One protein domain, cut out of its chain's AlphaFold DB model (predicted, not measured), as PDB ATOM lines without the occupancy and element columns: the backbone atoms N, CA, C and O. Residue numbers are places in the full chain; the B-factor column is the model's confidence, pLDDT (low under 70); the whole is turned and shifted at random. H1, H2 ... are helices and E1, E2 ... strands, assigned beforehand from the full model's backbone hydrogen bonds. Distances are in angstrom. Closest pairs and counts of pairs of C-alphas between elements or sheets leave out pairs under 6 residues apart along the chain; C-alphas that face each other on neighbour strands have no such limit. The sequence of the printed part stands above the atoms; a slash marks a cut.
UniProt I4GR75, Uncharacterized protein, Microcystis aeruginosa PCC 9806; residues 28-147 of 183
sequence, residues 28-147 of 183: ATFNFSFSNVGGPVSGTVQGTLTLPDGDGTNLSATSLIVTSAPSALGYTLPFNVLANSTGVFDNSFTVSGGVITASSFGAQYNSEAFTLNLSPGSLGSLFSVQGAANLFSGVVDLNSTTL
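Overview. This is residues 28 to 147 of the 183 residues of an uncharacterized protein of Microcystis aeruginosa PCC 9806 (UniProt I4GR75). Two sheets lie face to face as a sandwich, their strands crossed at 73 degrees: a twisted sheet of six strands and a smaller one of three. The one-turn helix H1 is at the side of the sandwich and grazes both sheets. The printed part has 120 residues, with nine named strands and one named helix in the order E1 E2 E3 E4 H1 E5 E6 E7 E8 E9; the class is mostly strand. The sheets run E1 E2 E4 and E3 E5 E6 E7 E8 E9, both antiparallel. The whole is compact, with a radius of gyration of the C-alphas of 13.1 A and spans of 37 by 27 by 22 A.

Arrangement. E1, residues 28 to 35, and E2, residues 44 to 52, form a hairpin, with N 30 and O 49 2.8 A apart. E4, residues 63 to 68, is antiparallel to E2, with N 48 and O 65 at 2.8 A. E3, residues 56 to 59, is an edge strand of the larger sheet; beside it is E5, residues 87 to 96, with N 56 and O 95 at 2.9 A. E6, residues 99 to 109, E7, residues 112 to 116, E8, residues 125 to 127, and E9, residues 139 to 141, continue from E5 as a meander, each strand the antiparallel neighbour of the one before. Their pairs include N 92 and O 104 at 2.9 A, N 107 and O 114 at 2.9 A, N 115 and O 126 at 2.9 A, and N 127 and O 139 at 2.9 A. E6 bends by 74 degrees at residue 102. The parts of the two sheets that face each other are 9.6 A centre to centre, their best planes 30 degrees apart. The closest C-alphas of E1 and E9 are those of Ser 35 and Asp 141, 6.8 A; those of E2 and E3 are Leu 51 and Leu 59, 6.6 A. H1, residues 81 to 84, is closest to E4 at the C-alphas of Leu 64 and Val 81, 5.7 A. H1 is too short for an O i to N i+4 pair; its one O i to N i+3 pair is within hydrogen-bond range.

Along the chain. E1 begins at C-alpha 28, (185.722, 188.390, 136.538), and spans 23.4 A. E2 spans 26.1 A, E4 15.6 A, E5 27.6 A, E6 28.4 A and E7 13.9 A. E9 ends at C-alpha 141, (187.512, 171.083, 118.080).

Size, cuts and confidence. The C-alphas farthest apart, those of Gly 97 and Ala 133, are 39.8 A apart. The printed part has no cut. The links E4 to H1 and E8 to E9 are long. No printed residue is under 70 in pLDDT.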
ATOM      1  N   ALA A  28     185.896 188.057 137.934       89.75
ATOM      2  CA  ALA A  28     185.722 188.390 136.538       89.75
ATOM      3  C   ALA A  28     184.982 187.241 135.869       89.75
ATOM      4  O   ALA A  28     185.410 186.087 135.926       89.75
ATOM      5  N   THR A  29     183.856 187.547 135.232       93.19
ATOM      6  CA  THR A  29     183.083 186.541 134.498       93.19
ATOM      7  C   THR A  29     183.309 186.713 133.004       93.19
ATOM      8  O   THR A  29     183.210 187.818 132.472       93.19
ATOM      9  N   PHE A  30     183.582 185.608 132.323       95.25
ATOM     10  CA  PHE A  30     183.776 185.547 130.881       95.25
ATOM     11  C   PHE A  30     182.777 184.570 130.276       95.25
ATOM     12  O   PHE A  30     182.521 183.507 130.839       95.25
ATOM     13  N   ASN A  31     182.237 184.905 129.110       96.88
ATOM     14  CA  ASN A  31     181.561 183.934 128.267       96.88
ATOM     15  C   ASN A  31     182.611 183.163 127.471       96.88
ATOM     16  O   ASN A  31     183.555 183.766 126.956       96.88
ATOM     17  N   PHE A  32     182.416 181.861 127.316       97.56
ATOM     18  CA  PHE A  32     183.167 181.041 126.374       97.56
ATOM     19  C   PHE A  32     182.228 180.446 125.329       97.56
ATOM     20  O   PHE A  32     181.052 180.188 125.605       97.56
ATOM     21  N   SER A  33     182.756 180.212 124.132       98.19
ATOM     22  CA  SER A  33     182.037 179.549 123.046       98.19
ATOM     23  C   SER A  33     183.011 178.779 122.166       98.19
ATOM     24  O   SER A  33     184.062 179.311 121.814       98.19
ATOM     25  N   PHE A  34     182.682 177.536 121.819       98.50
ATOM     26  CA  PHE A  34     183.394 176.764 120.798       98.50
ATOM     27  C   PHE A  34     182.409 175.912 120.000       98.50
ATOM     28  O   PHE A  34     181.358 175.506 120.502       98.50
ATOM     29  N   SER A  35     182.733 175.656 118.737       98.25
ATOM     30  CA  SER A  35     181.871 174.928 117.805       98.25
ATOM     31  C   SER A  35     182.514 173.633 117.343       98.25
ATOM     32  O   SER A  35     183.730 173.474 117.365       98.25
ATOM     33  N   ASN A  36     181.680 172.694 116.909       97.88
ATOM     34  CA  ASN A  36     182.153 171.435 116.362       97.88
ATOM     35  C   ASN A  36     182.960 171.653 115.073       97.88
ATOM     36  O   ASN A  36     182.461 172.281 114.139       97.88
ATOM     37  N   VAL A  37     184.157 171.070 115.001       97.00
ATOM     38  CA  VAL A  37     185.001 171.053 113.792       97.00
ATOM     39  C   VAL A  37     185.194 169.629 113.269       97.00
ATOM     40  O   VAL A  37     185.238 169.422 112.060       97.00
ATOM     41  N   GLY A  38     185.286 168.639 114.161       93.94
ATOM     42  CA  GLY A  38     185.565 167.247 113.782       93.94
ATOM     43  C   GLY A  38     184.892 166.186 114.649       93.94
ATOM     44  O   GLY A  38     185.193 165.006 114.494       93.94
ATOM     45  N   GLY A  39     184.012 166.581 115.570       95.19
ATOM     46  CA  GLY A  39     183.256 165.662 116.417       95.19
ATOM     47  C   GLY A  39     181.973 165.151 115.753       95.19
ATOM     48  O   GLY A  39     181.485 165.745 114.786       95.19
ATOM     49  N   PRO A  40     181.396 164.054 116.268       96.06
ATOM     50  CA  PRO A  40     180.155 163.472 115.757       96.06
ATOM     51  C   PRO A  40     178.904 164.312 116.066       96.06
ATOM     52  O   PRO A  40     177.882 164.131 115.404       96.06
ATOM     53  N   VAL A  41     178.955 165.224 117.047       97.19
ATOM     54  CA  VAL A  41     177.825 166.098 117.390       97.19
ATOM     55  C   VAL A  41     178.072 167.503 116.858       97.19
ATOM     56  O   VAL A  41     178.919 168.239 117.357       97.19
ATOM     57  N   SER A  42     177.292 167.894 115.854       97.00
ATOM     58  CA  SER A  42     177.308 169.252 115.312       97.00
ATOM     59  C   SER A  42     176.673 170.261 116.270       97.00
ATOM     60  O   SER A  42     175.679 169.971 116.937       97.00
ATOM     61  N   GLY A  43     177.210 171.479 116.272       96.62
ATOM     62  CA  GLY A  43     176.676 172.621 117.008       96.62
ATOM     63  C   GLY A  43     177.737 173.340 117.830       96.62
ATOM     64  O   GLY A  43     178.935 173.130 117.639       96.62
ATOM     65  N   THR A  44     177.276 174.204 118.730       98.06
ATOM     66  CA  THR A  44     178.118 175.104 119.526       98.06
ATOM     67  C   THR A  44     177.839 174.891 121.005       98.06
ATOM     68  O   THR A  44     176.681 174.793 121.416       98.06
ATOM     69  N   VAL A  45     178.901 174.834 121.800       98.25
ATOM     70  CA  VAL A  45     178.840 174.820 123.260       98.25
ATOM     71  C   VAL A  45     179.195 176.212 123.751       98.25
ATOM     72  O   VAL A  45     180.224 176.765 123.369       98.25
ATOM     73  N   GLN A  46     178.337 176.775 124.595       98.31
ATOM     74  CA  GLN A  46     178.527 178.087 125.195       98.31
ATOM     75  C   GLN A  46     178.316 178.023 126.697       98.31
ATOM     76  O   GLN A  46     177.526 177.224 127.211       98.31
ATOM     77  N   GLY A  47     178.997 178.905 127.406       97.56
ATOM     78  CA  GLY A  47     178.875 178.979 128.845       97.56
ATOM     79  C   GLY A  47     179.567 180.186 129.430       97.56
ATOM     80  O   GLY A  47     180.051 181.062 128.715       97.56
ATOM     81  N   THR A  48     179.605 180.211 130.751       96.81
ATOM     82  CA  THR A  48     180.305 181.215 131.533       96.81
ATOM     83  C   THR A  48     181.389 180.561 132.370       96.81
ATOM     84  O   THR A  48     181.252 179.429 132.835       96.81
ATOM     85  N   LEU A  49     182.483 181.279 132.566       95.75
ATOM     86  CA  LEU A  49     183.523 180.929 133.517       95.75
ATOM     87  C   LEU A  49     183.812 182.138 134.399       95.75
ATOM     88  O   LEU A  49     183.730 183.279 133.943       95.75
ATOM     89  N   THR A  50     184.153 181.886 135.656       95.31
ATOM     90  CA  THR A  50     184.485 182.925 136.632       95.31
ATOM     91  C   THR A  50     185.920 182.737 137.099       95.31
ATOM     92  O   THR A  50     186.288 181.649 137.544       95.31
ATOM     93  N   LEU A  51     186.712 183.801 137.004       94.31
ATOM     94  CA  LEU A  51     188.094 183.885 137.466       94.31
ATOM     95  C   LEU A  51     188.197 184.884 138.629       94.31
ATOM     96  O   LEU A  51     187.329 185.747 138.773       94.31
ATOM     97  N   PRO A  52     189.248 184.795 139.461       91.12
ATOM     98  CA  PRO A  52     189.623 185.893 140.343       91.12
ATOM     99  C   PRO A  52     189.809 187.184 139.537       91.12
ATOM    100  O   PRO A  52     190.279 187.125 138.399       91.12
ATOM    101  N   ASP A  53     189.460 188.335 140.110       86.12
ATOM    102  CA  ASP A  53     189.722 189.603 139.436       86.12
ATOM    103  C   ASP A  53     191.205 189.898 139.276       86.12
ATOM    104  O   ASP A  53     192.040 189.573 140.123       86.12
ATOM    105  N   GLY A  54     191.481 190.633 138.203       83.56
ATOM    106  CA  GLY A  54     192.798 191.132 137.859       83.56
ATOM    107  C   GLY A  54     193.391 190.427 136.650       83.56
ATOM    108  O   GLY A  54     192.954 189.360 136.221       83.56
ATOM    109  N   ASP A  55     194.413 191.071 136.100       88.56
ATOM    110  CA  ASP A  55     195.277 190.462 135.101       88.56
ATOM    111  C   ASP A  55     196.279 189.531 135.793       88.56
ATOM    112  O   ASP A  55     196.739 189.791 136.909       88.56
ATOM    113  N   GLY A  56     196.655 188.450 135.121       91.19
ATOM    114  CA  GLY A  56     197.581 187.474 135.673       91.19
ATOM    115  C   GLY A  56     197.689 186.215 134.828       91.19
ATOM    116  O   GLY A  56     196.900 185.979 133.918       91.19
ATOM    117  N   THR A  57     198.685 185.400 135.150       93.69
ATOM    118  CA  THR A  57     198.912 184.070 134.570       93.69
ATOM    119  C   THR A  57     198.527 182.995 135.579       93.69
ATOM    120  O   THR A  57     198.717 183.203 136.777       93.69
ATOM    121  N   ASN A  58     198.095 181.823 135.111       93.88
ATOM    122  CA  ASN A  58     197.704 180.689 135.961       93.88
ATOM    123  C   ASN A  58     196.574 181.012 136.949       93.88
ATOM    124  O   ASN A  58     196.548 180.514 138.074       93.88
ATOM    125  N   LEU A  59     195.627 181.847 136.524       94.94
ATOM    126  CA  LEU A  59     194.389 182.067 137.254       94.94
ATOM    127  C   LEU A  59     193.514 180.822 137.117       94.94
ATOM    128  O   LEU A  59     193.276 180.352 136.007       94.94
ATOM    129  N   SER A  60     193.026 180.297 138.232       95.44
ATOM    130  CA  SER A  60     192.137 179.136 138.225       95.44
ATOM    131  C   SER A  60     190.680 179.569 138.230       95.44
ATOM    132  O   SER A  60     190.271 180.395 139.048       95.44
ATOM    133  N   ALA A  61     189.879 178.981 137.342       95.38
ATOM    134  CA  ALA A  61     188.441 179.187 137.326       95.38
ATOM    135  C   ALA A  61     187.815 178.635 138.609       95.38
ATOM    136  O   ALA A  61     188.051 177.484 138.987       95.38
ATOM    137  N   THR A  62     187.005 179.463 139.264       94.56
ATOM    138  CA  THR A  62     186.225 179.103 140.457       94.56
ATOM    139  C   THR A  62     184.834 178.591 140.089       94.56
ATOM    140  O   THR A  62     184.210 177.873 140.866       94.56
ATOM    141  N   SER A  63     184.357 178.932 138.890       94.44
ATOM    142  CA  SER A  63     183.095 178.460 138.327       94.44
ATOM    143  C   SER A  63     183.241 178.254 136.825       94.44
ATOM    144  O   SER A  63     183.887 179.056 136.151       94.44
ATOM    145  N   LEU A  64     182.627 177.192 136.302       96.69
ATOM    146  CA  LEU A  64     182.507 176.941 134.870       96.69
ATOM    147  C   LEU A  64     181.154 176.288 134.596       96.69
ATOM    148  O   LEU A  64     180.896 175.159 135.018       96.69
ATOM    149  N   ILE A  65     180.279 177.021 133.915       97.62
ATOM    150  CA  ILE A  65     178.882 176.658 133.701       97.62
ATOM    151  C   ILE A  65     178.595 176.658 132.205       97.62
ATOM    152  O   ILE A  65     178.633 177.701 131.561       97.62
ATOM    153  N   VAL A  66     178.246 175.502 131.653       97.62
ATOM    154  CA  VAL A  66     177.710 175.401 130.292       97.62
ATOM    155  C   VAL A  66     176.251 175.843 130.321       97.62
ATOM    156  O   VAL A  66     175.432 175.264 131.034       97.62
ATOM    157  N   THR A  67     175.914 176.878 129.558       97.38
ATOM    158  CA  THR A  67     174.563 177.460 129.504       97.38
ATOM    159  C   THR A  67     173.809 177.056 128.242       97.38
ATOM    160  O   THR A  67     172.580 177.036 128.245       97.38
ATOM    161  N   SER A  68     174.524 176.700 127.174       97.69
ATOM    162  CA  SER A  68     173.956 176.237 125.909       97.69
ATOM    163  C   SER A  68     174.836 175.146 125.308       97.69
ATOM    164  O   SER A  68     176.056 175.279 125.269       97.69
ATOM    165  N   ALA A  69     174.224 174.065 124.841       97.62
ATOM    166  CA  ALA A  69     174.908 172.990 124.140       97.62
ATOM    167  C   ALA A  69     173.913 172.229 123.248       97.62
ATOM    168  O   ALA A  69     172.701 172.317 123.478       97.62
ATOM    169  N   PRO A  70     174.383 171.467 122.243       97.75
ATOM    170  CA  PRO A  70     173.508 170.623 121.439       97.75
ATOM    171  C   PRO A  70     172.765 169.601 122.307       97.75
ATOM    172  O   PRO A  70     173.375 168.918 123.129       97.75
ATOM    173  N   SER A  71     171.456 169.442 122.088       96.62
ATOM    174  CA  SER A  71     170.615 168.513 122.865       96.62
ATOM    175  C   SER A  71     171.066 167.053 122.755       96.62
ATOM    176  O   SER A  71     170.855 166.274 123.680       96.62
ATOM    177  N   ALA A  72     171.743 166.697 121.660       96.31
ATOM    178  CA  ALA A  72     172.344 165.383 121.456       96.31
ATOM    179  C   ALA A  72     173.428 165.026 122.495       96.31
ATOM    180  O   ALA A  72     173.752 163.851 122.631       96.31
ATOM    181  N   LEU A  73     173.972 166.002 123.238       96.06
ATOM    182  CA  LEU A  73     174.917 165.734 124.327       96.06
ATOM    183  C   LEU A  73     174.248 165.190 125.599       96.06
ATOM    184  O   LEU A  73     174.941 164.628 126.438       96.06
ATOM    185  N   GLY A  74     172.930 165.342 125.758       95.75
ATOM    186  CA  GLY A  74     172.169 164.747 126.864       95.75
ATOM    187  C   GLY A  74     172.201 165.499 128.203       95.75
ATOM    188  O   GLY A  74     171.465 165.124 129.108       95.75
ATOM    189  N   TYR A  75     172.977 166.578 128.346       95.31
ATOM    190  CA  TYR A  75     173.054 167.326 129.608       95.31
ATOM    191  C   TYR A  75     171.823 168.197 129.881       95.31
ATOM    192  O   TYR A  75     171.331 168.915 129.007       95.31
ATOM    193  N   THR A  76     171.407 168.233 131.147       96.06
ATOM    194  CA  THR A  76     170.504 169.266 131.669       96.06
ATOM    195  C   THR A  76     171.280 170.566 131.865       96.06
ATOM    196  O   THR A  76     172.277 170.593 132.584       96.06
ATOM    197  N   LEU A  77     170.813 171.648 131.241       96.44
ATOM    198  CA  LEU A  77     171.438 172.968 131.314       96.44
ATOM    199  C   LEU A  77     170.684 173.882 132.300       96.44
ATOM    200  O   LEU A  77     169.456 173.801 132.369       96.44
ATOM    201  N   PRO A  78     171.375 174.781 133.026       96.94
ATOM    202  CA  PRO A  78     172.824 174.992 133.017       96.94
ATOM    203  C   PRO A  78     173.595 173.859 133.714       96.94
ATOM    204  O   PRO A  78     173.192 173.382 134.772       96.94
ATOM    205  N   PHE A  79     174.727 173.454 133.138       96.31
ATOM    206  CA  PHE A  79     175.564 172.370 133.655       96.31
ATOM    207  C   PHE A  79     176.854 172.923 134.269       96.31
ATOM    208  O   PHE A  79     177.671 173.522 133.572       96.31
ATOM    209  N   ASN A  80     177.048 172.731 135.578       96.38
ATOM    210  CA  ASN A  80     178.260 173.163 136.278       96.38
ATOM    211  C   ASN A  80     179.350 172.089 136.166       96.38
ATOM    212  O   ASN A  80     179.270 171.051 136.822       96.38
ATOM    213  N   VAL A  81     180.372 172.353 135.356       96.31
ATOM    214  CA  VAL A  81     181.433 171.388 135.041       96.31
ATOM    215  C   VAL A  81     182.281 171.077 136.270       96.31
ATOM    216  O   VAL A  81     182.510 169.911 136.574       96.31
ATOM    217  N   LEU A  82     182.700 172.102 137.019       95.12
ATOM    218  CA  LEU A  82     183.557 171.925 138.195       95.12
ATOM    219  C   LEU A  82     182.845 171.151 139.309       95.12
ATOM    220  O   LEU A  82     183.433 170.249 139.898       95.12
ATOM    221  N   ALA A  83     181.569 171.457 139.556       94.00
ATOM    222  CA  ALA A  83     180.792 170.799 140.607       94.00
ATOM    223  C   ALA A  83     180.427 169.341 140.284       94.00
ATOM    224  O   ALA A  83     180.214 168.556 141.204       94.00
ATOM    225  N   ASN A  84     180.332 168.984 138.998       93.38
ATOM    226  CA  ASN A  84     179.982 167.628 138.570       93.38
ATOM    227  C   ASN A  84     181.200 166.789 138.164       93.38
ATOM    228  O   ASN A  84     181.046 165.598 137.938       93.38
ATOM    229  N   SER A  85     182.400 167.366 138.060       92.38
ATOM    230  CA  SER A  85     183.607 166.616 137.698       92.38
ATOM    231  C   SER A  85     184.091 165.696 138.826       92.38
ATOM    232  O   SER A  85     184.058 166.056 140.001       92.38
ATOM    233  N   THR A  86     184.584 164.507 138.470       93.44
ATOM    234  CA  THR A  86     185.326 163.624 139.388       93.44
ATOM    235  C   THR A  86     186.799 164.012 139.494       93.44
ATOM    236  O   THR A  86     187.463 163.640 140.457       93.44
ATOM    237  N   GLY A  87     187.322 164.740 138.503       93.62
ATOM    238  CA  GLY A  87     188.698 165.220 138.491       93.62
ATOM    239  C   GLY A  87     188.895 166.390 137.533       93.62
ATOM    240  O   GLY A  87     188.275 166.450 136.471       93.62
ATOM    241  N   VAL A  88     189.786 167.301 137.920       96.19
ATOM    242  CA  VAL A  88     190.245 168.431 137.106       96.19
ATOM    243  C   VAL A  88     191.731 168.219 136.832       96.19
ATOM    244  O   VAL A  88     192.522 168.113 137.767       96.19
ATOM    245  N   PHE A  89     192.097 168.099 135.559       92.38
ATOM    246  CA  PHE A  89     193.473 167.854 135.112       92.38
ATOM    247  C   PHE A  89     194.255 169.143 134.919       92.38
ATOM    248  O   PHE A  89     195.460 169.170 135.147       92.38
ATOM    249  N   ASP A  90     193.563 170.192 134.480       96.50
ATOM    250  CA  ASP A  90     194.139 171.516 134.298       96.50
ATOM    251  C   ASP A  90     193.063 172.578 134.523       96.50
ATOM    252  O   ASP A  90     191.882 172.364 134.226       96.50
ATOM    253  N   ASN A  91     193.475 173.704 135.089       97.38
ATOM    254  CA  ASN A  91     192.627 174.849 135.389       97.38
ATOM    255  C   ASN A  91     193.496 176.107 135.466       97.38
ATOM    256  O   ASN A  91     193.747 176.654 136.548       97.38
ATOM    257  N   SER A  92     193.991 176.517 134.304       96.88
ATOM    258  CA  SER A  92     194.899 177.642 134.147       96.88
ATOM    259  C   SER A  92     194.412 178.583 133.053       96.88
ATOM    260  O   SER A  92     194.196 178.197 131.907       96.88
ATOM    261  N   PHE A  93     194.256 179.852 133.407       97.56
ATOM    262  CA  PHE A  93     193.877 180.921 132.499       97.56
ATOM    263  C   PHE A  93     194.850 182.088 132.646       97.56
ATOM    264  O   PHE A  93     195.364 182.368 133.730       97.56
ATOM    265  N   THR A  94     195.107 182.779 131.541       96.50
ATOM    266  CA  THR A  94     195.860 184.032 131.522       96.50
ATOM    267  C   THR A  94     194.940 185.155 131.089       96.50
ATOM    268  O   THR A  94     194.332 185.079 130.020       96.50
ATOM    269  N   VAL A  95     194.850 186.192 131.917       95.06
ATOM    270  CA  VAL A  95     194.052 187.395 131.669       95.06
ATOM    271  C   VAL A  95     194.996 188.584 131.535       95.06
ATOM    272  O   VAL A  95     195.901 188.761 132.351       95.06
ATOM    273  N   SER A  96     194.810 189.382 130.488       93.12
ATOM    274  CA  SER A  96     195.539 190.633 130.284       93.12
ATOM    275  C   SER A  96     194.628 191.661 129.629       93.12
ATOM    276  O   SER A  96     193.993 191.362 128.619       93.12
ATOM    277  N   GLY A  97     194.537 192.863 130.199       87.94
ATOM    278  CA  GLY A  97     193.634 193.904 129.715       87.94
ATOM    279  C   GLY A  97     192.158 193.515 129.819       87.94
ATOM    280  O   GLY A  97     191.361 193.938 128.984       87.94
ATOM    281  N   GLY A  98     191.792 192.677 130.798       85.88
ATOM    282  CA  GLY A  98     190.410 192.217 130.976       85.88
ATOM    283  C   GLY A  98     189.911 191.249 129.895       85.88
ATOM    284  O   GLY A  98     188.702 191.083 129.745       85.88
ATOM    285  N   VAL A  99     190.812 190.610 129.142       90.75
ATOM    286  CA  VAL A  99     190.496 189.527 128.198       90.75
ATOM    287  C   VAL A  99     191.358 188.300 128.475       90.75
ATOM    288  O   VAL A  99     192.501 188.417 128.914       90.75
ATOM    289  N   ILE A 100     190.817 187.112 128.201       94.75
ATOM    290  CA  ILE A 100     191.573 185.859 128.288       94.75
ATOM    291  C   ILE A 100     192.461 185.742 127.049       94.75
ATOM    292  O   ILE A 100     191.958 185.697 125.927       94.75
ATOM    293  N   THR A 101     193.775 185.685 127.255       94.69
ATOM    294  CA  THR A 101     194.779 185.575 126.182       94.69
ATOM    295  C   THR A 101     195.329 184.161 126.025       94.69
ATOM    296  O   THR A 101     195.809 183.809 124.951       94.69
ATOM    297  N   ALA A 102     195.236 183.338 127.071       95.00
ATOM    298  CA  ALA A 102     195.555 181.916 127.029       95.00
ATOM    299  C   ALA A 102     194.681 181.148 128.022       95.00
ATOM    300  O   ALA A 102     194.325 181.665 129.084       95.00
ATOM    301  N   SER A 103     194.362 179.901 127.696       96.94
ATOM    302  CA  SER A 103     193.617 179.001 128.570       96.94
ATOM    303  C   SER A 103     194.114 177.571 128.431       96.94
ATOM    304  O   SER A 103     194.584 177.171 127.369       96.94
ATOM    305  N   SER A 104     194.009 176.817 129.514       97.31
ATOM    306  CA  SER A 104     194.149 175.370 129.559       97.31
ATOM    307  C   SER A 104     193.212 174.867 130.646       97.31
ATOM    308  O   SER A 104     193.395 175.142 131.835       97.31
ATOM    309  N   PHE A 105     192.148 174.189 130.237       98.19
ATOM    310  CA  PHE A 105     191.181 173.616 131.160       98.19
ATOM    311  C   PHE A 105     190.820 172.204 130.736       98.19
ATOM    312  O   PHE A 105     190.468 171.970 129.578       98.19
ATOM    313  N   GLY A 106     190.823 171.281 131.690       97.31
ATOM    314  CA  GLY A 106     190.370 169.916 131.480       97.31
ATOM    315  C   GLY A 106     189.706 169.367 132.726       97.31
ATOM    316  O   GLY A 106     190.327 169.307 133.783       97.31
ATOM    317  N   ALA A 107     188.468 168.912 132.587       97.00
ATOM    318  CA  ALA A 107     187.736 168.206 133.626       97.00
ATOM    319  C   ALA A 107     187.157 166.901 133.076       97.00
ATOM    320  O   ALA A 107     186.781 166.816 131.904       97.00
ATOM    321  N   GLN A 108     187.072 165.890 133.936       94.44
ATOM    322  CA  GLN A 108     186.496 164.586 133.622       94.44
ATOM    323  C   GLN A 108     185.420 164.205 134.626       94.44
ATOM    324  O   GLN A 108     185.527 164.485 135.823       94.44
ATOM    325  N   TYR A 109     184.412 163.509 134.116       91.25
ATOM    326  CA  TYR A 109     183.407 162.800 134.890       91.25
ATOM    327  C   TYR A 109     183.299 161.374 134.350       91.25
ATOM    328  O   TYR A 109     182.796 161.154 133.250       91.25
ATOM    329  N   ASN A 110     183.800 160.388 135.098       88.00
ATOM    330  CA  ASN A 110     183.912 159.003 134.623       88.00
ATOM    331  C   ASN A 110     184.686 158.905 133.289       88.00
ATOM    332  O   ASN A 110     185.894 159.108 133.264       88.00
ATOM    333  N   SER A 111     184.007 158.578 132.184       87.94
ATOM    334  CA  SER A 111     184.581 158.496 130.828       87.94
ATOM    335  C   SER A 111     184.266 159.716 129.950       87.94
ATOM    336  O   SER A 111     184.651 159.746 128.783       87.94
ATOM    337  N   GLU A 112     183.585 160.719 130.502       92.94
ATOM    338  CA  GLU A 112     183.230 161.974 129.842       92.94
ATOM    339  C   GLU A 112     184.292 163.035 130.126       92.94
ATOM    340  O   GLU A 112     184.902 163.043 131.199       92.94
ATOM    341  N   ALA A 113     184.475 163.979 129.206       95.12
ATOM    342  CA  ALA A 113     185.323 165.133 129.446       95.12
ATOM    343  C   ALA A 113     184.725 166.434 128.922       95.12
ATOM    344  O   ALA A 113     183.956 166.477 127.959       95.12
ATOM    345  N   PHE A 114     185.154 167.504 129.578       97.44
ATOM    346  CA  PHE A 114     184.995 168.871 129.130       97.44
ATOM    347  C   PHE A 114     186.372 169.531 129.137       97.44
ATOM    348  O   PHE A 114     187.034 169.579 130.179       97.44
ATOM    349  N   THR A 115     186.810 170.039 127.990       97.94
ATOM    350  CA  THR A 115     188.100 170.727 127.869       97.94
ATOM    351  C   THR A 115     187.951 172.045 127.127       97.94
ATOM    352  O   THR A 115     187.125 172.178 126.223       97.94
ATOM    353  N   LEU A 116     188.786 173.016 127.492       97.81
ATOM    354  CA  LEU A 116     188.980 174.261 126.754       97.81
ATOM    355  C   LEU A 116     190.482 174.436 126.529       97.81
ATOM    356  O   LEU A 116     191.217 174.676 127.486       97.81
ATOM    357  N   ASN A 117     190.921 174.306 125.275       97.31
ATOM    358  CA  ASN A 117     192.314 174.512 124.864       97.31
ATOM    359  C   ASN A 117     193.358 173.741 125.702       97.31
ATOM    360  O   ASN A 117     194.444 174.250 125.951       97.31
ATOM    361  N   LEU A 118     193.041 172.518 126.145       96.56
ATOM    362  CA  LEU A 118     193.915 171.755 127.050       96.56
ATOM    363  C   LEU A 118     195.212 171.311 126.354       96.56
ATOM    364  O   LEU A 118     196.310 171.496 126.868       96.56
ATOM    365  N   SER A 119     195.098 170.707 125.171       95.12
ATOM    366  CA  SER A 119     196.252 170.320 124.355       95.12
ATOM    367  C   SER A 119     195.880 170.338 122.869       95.12
ATOM    368  O   SER A 119     195.427 169.317 122.336       95.12
ATOM    369  N   PRO A 120     196.015 171.493 122.187       92.69
ATOM    370  CA  PRO A 120     195.723 171.613 120.761       92.69
ATOM    371  C   PRO A 120     196.447 170.548 119.927       92.69
ATOM    372  O   PRO A 120     197.644 170.319 120.089       92.69
ATOM    373  N   GLY A 121     195.704 169.878 119.048       91.75
ATOM    374  CA  GLY A 121     196.161 168.738 118.250       91.75
ATOM    375  C   GLY A 121     195.888 167.364 118.879       91.75
ATOM    376  O   GLY A 121     196.029 166.357 118.189       91.75
ATOM    377  N   SER A 122     195.462 167.302 120.147       93.38
ATOM    378  CA  SER A 122     195.134 166.049 120.849       93.38
ATOM    379  C   SER A 122     193.829 166.145 121.647       93.38
ATOM    380  O   SER A 122     192.861 165.448 121.353       93.38
ATOM    381  N   LEU A 123     193.772 167.055 122.621       92.69
ATOM    382  CA  LEU A 123     192.629 167.305 123.502       92.69
ATOM    383  C   LEU A 123     192.364 168.816 123.538       92.69
ATOM    384  O   LEU A 123     192.548 169.444 124.570       92.69
ATOM    385  N   GLY A 124     192.027 169.427 122.397       96.25
ATOM    386  CA  GLY A 124     191.757 170.868 122.298       96.25
ATOM    387  C   GLY A 124     190.534 171.306 123.111       96.25
ATOM    388  O   GLY A 124     190.553 171.326 124.344       96.25
ATOM    389  N   SER A 125     189.452 171.669 122.425       98.00
ATOM    390  CA  SER A 125     188.165 171.979 123.052       98.00
ATOM    391  C   SER A 125     187.166 170.882 122.729       98.00
ATOM    392  O   SER A 125     186.901 170.609 121.557       98.00
ATOM    393  N   LEU A 126     186.616 170.236 123.751       97.25
ATOM    394  CA  LEU A 126     185.595 169.215 123.556       97.25
ATOM    395  C   LEU A 126     184.593 169.176 124.700       97.25
ATOM    396  O   LEU A 126     184.896 169.547 125.833       97.25
ATOM    397  N   PHE A 127     183.399 168.691 124.383       97.62
ATOM    398  CA  PHE A 127     182.399 168.300 125.363       97.62
ATOM    399  C   PHE A 127     181.786 166.976 124.917       97.62
ATOM    400  O   PHE A 127     181.125 166.918 123.876       97.62
ATOM    401  N   SER A 128     182.078 165.908 125.660       97.19
ATOM    402  CA  SER A 128     181.602 164.548 125.372       97.19
ATOM    403  C   SER A 128     180.080 164.435 125.494       97.19
ATOM    404  O   SER A 128     179.435 165.313 126.049       97.19
ATOM    405  N   VAL A 129     179.492 163.353 124.983       96.88
ATOM    406  CA  VAL A 129     178.084 163.015 125.259       96.88
ATOM    407  C   VAL A 129     177.971 162.423 126.666       96.88
ATOM    408  O   VAL A 129     178.813 161.616 127.065       96.88
ATOM    409  N   GLN A 130     176.914 162.777 127.396       95.12
ATOM    410  CA  GLN A 130     176.637 162.216 128.715       95.12
ATOM    411  C   GLN A 130     176.485 160.686 128.647       95.12
ATOM    412  O   GLN A 130     175.748 160.148 127.819       95.12
ATOM    413  N   GLY A 131     177.183 159.973 129.529       92.12
ATOM    414  CA  GLY A 131     177.210 158.513 129.602       92.12
ATOM    415  C   GLY A 131     178.073 157.825 128.540       92.12
ATOM    416  O   GLY A 131     178.088 156.594 128.481       92.12
ATOM    417  N   ALA A 132     178.788 158.567 127.688       90.56
ATOM    418  CA  ALA A 132     179.620 157.968 126.652       90.56
ATOM    419  C   ALA A 132     180.946 157.416 127.200       90.56
ATOM    420  O   ALA A 132     181.578 157.996 128.076       90.56
ATOM    421  N   ALA A 133     181.418 156.314 126.605       87.56
ATOM    422  CA  ALA A 133     182.720 155.714 126.917       87.56
ATOM    423  C   ALA A 133     183.898 156.330 126.126       87.56
ATOM    424  O   ALA A 133     185.044 155.934 126.312       87.56
ATOM    425  N   ASN A 134     183.620 157.258 125.202       90.56
ATOM    426  CA  ASN A 134     184.613 157.893 124.336       90.56
ATOM    427  C   ASN A 134     184.588 159.413 124.538       90.56
ATOM    428  O   ASN A 134     183.542 160.043 124.372       90.56
ATOM    429  N   LEU A 135     185.753 160.001 124.817       91.88
ATOM    430  CA  LEU A 135     185.925 161.442 125.031       91.88
ATOM    431  C   LEU A 135     185.523 162.265 123.797       91.88
ATOM    432  O   LEU A 135     184.946 163.343 123.924       91.88
ATOM    433  N   PHE A 136     185.744 161.726 122.597       95.25
ATOM    434  CA  PHE A 136     185.447 162.382 121.321       95.25
ATOM    435  C   PHE A 136     184.021 162.114 120.814       95.25
ATOM    436  O   PHE A 136     183.734 162.284 119.634       95.25
ATOM    437  N   SER A 137     183.120 161.661 121.690       96.31
ATOM    438  CA  SER A 137     181.735 161.309 121.348       96.31
ATOM    439  C   SER A 137     180.803 162.498 121.103       96.31
ATOM    440  O   SER A 137     179.682 162.278 120.655       96.31
ATOM    441  N   GLY A 138     181.225 163.727 121.414       97.06
ATOM    442  CA  GLY A 138     180.364 164.911 121.388       97.06
ATOM    443  C   GLY A 138     180.843 166.010 120.445       97.06
ATOM    444  O   GLY A 138     181.174 165.753 119.287       97.06
ATOM    445  N   VAL A 139     180.830 167.250 120.931       98.06
ATOM    446  CA  VAL A 139     181.333 168.414 120.186       98.06
ATOM    447  C   VAL A 139     182.848 168.433 120.322       98.06
ATOM    448  O   VAL A 139     183.348 168.423 121.447       98.06
ATOM    449  N   VAL A 140     183.580 168.456 119.205       98.00
ATOM    450  CA  VAL A 140     185.050 168.393 119.215       98.00
ATOM    451  C   VAL A 140     185.661 169.412 118.254       98.00
ATOM    452  O   VAL A 140     185.378 169.416 117.052       98.00
ATOM    453  N   ASP A 141     186.575 170.214 118.789       97.81
ATOM    454  CA  ASP A 141     187.512 171.083 118.080       97.81
ATOM    455  C   ASP A 141     188.928 170.807 118.603       97.81
ATOM    456  O   ASP A 141     189.404 171.420 119.562       97.81
ATOM    457  N   LEU A 142     189.605 169.836 117.981       96.94
ATOM    458  CA  LEU A 142     190.909 169.335 118.438       96.94
ATOM    459  C   LEU A 142     191.993 170.411 118.492       96.94
ATOM    460  O   LEU A 142     192.926 170.281 119.277       96.94
ATOM    461  N   ASN A 143     191.884 171.450 117.666       97.19
ATOM    462  CA  ASN A 143     192.864 172.530 117.582       97.19
ATOM    463  C   ASN A 143     192.390 173.809 118.289       97.19
ATOM    464  O   ASN A 143     193.086 174.817 118.217       97.19
ATOM    465  N   SER A 144     191.213 173.787 118.929       97.19
ATOM    466  CA  SER A 144     190.597 174.943 119.601       97.19
ATOM    467  C   SER A 144     190.489 176.192 118.712       97.19
ATOM    468  O   SER A 144     190.499 177.319 119.198       97.19
ATOM    469  N   THR A 145     190.354 175.996 117.399       97.19
ATOM    470  CA  THR A 145     190.314 177.071 116.390       97.19
ATOM    471  C   THR A 145     189.059 177.937 116.451       97.19
ATOM    472  O   THR A 145     189.064 179.070 115.976       97.19
ATOM    473  N   THR A 146     187.982 177.412 117.029       97.44
ATOM    474  CA  THR A 146     186.686 178.087 117.177       97.44
ATOM    475  C   THR A 146     186.448 178.601 118.593       97.44
ATOM    476  O   THR A 146     185.429 179.245 118.843       97.44
ATOM    477  N   LEU A 147     187.357 178.300 119.526       97.94
ATOM    478  CA  LEU A 147     187.234 178.718 120.912       97.94
ATOM    479  C   LEU A 147     187.404 180.232 121.018       97.94
ATOM    480  O   LEU A 147     188.408 180.799 120.594       97.94
TER     481      LEU A 147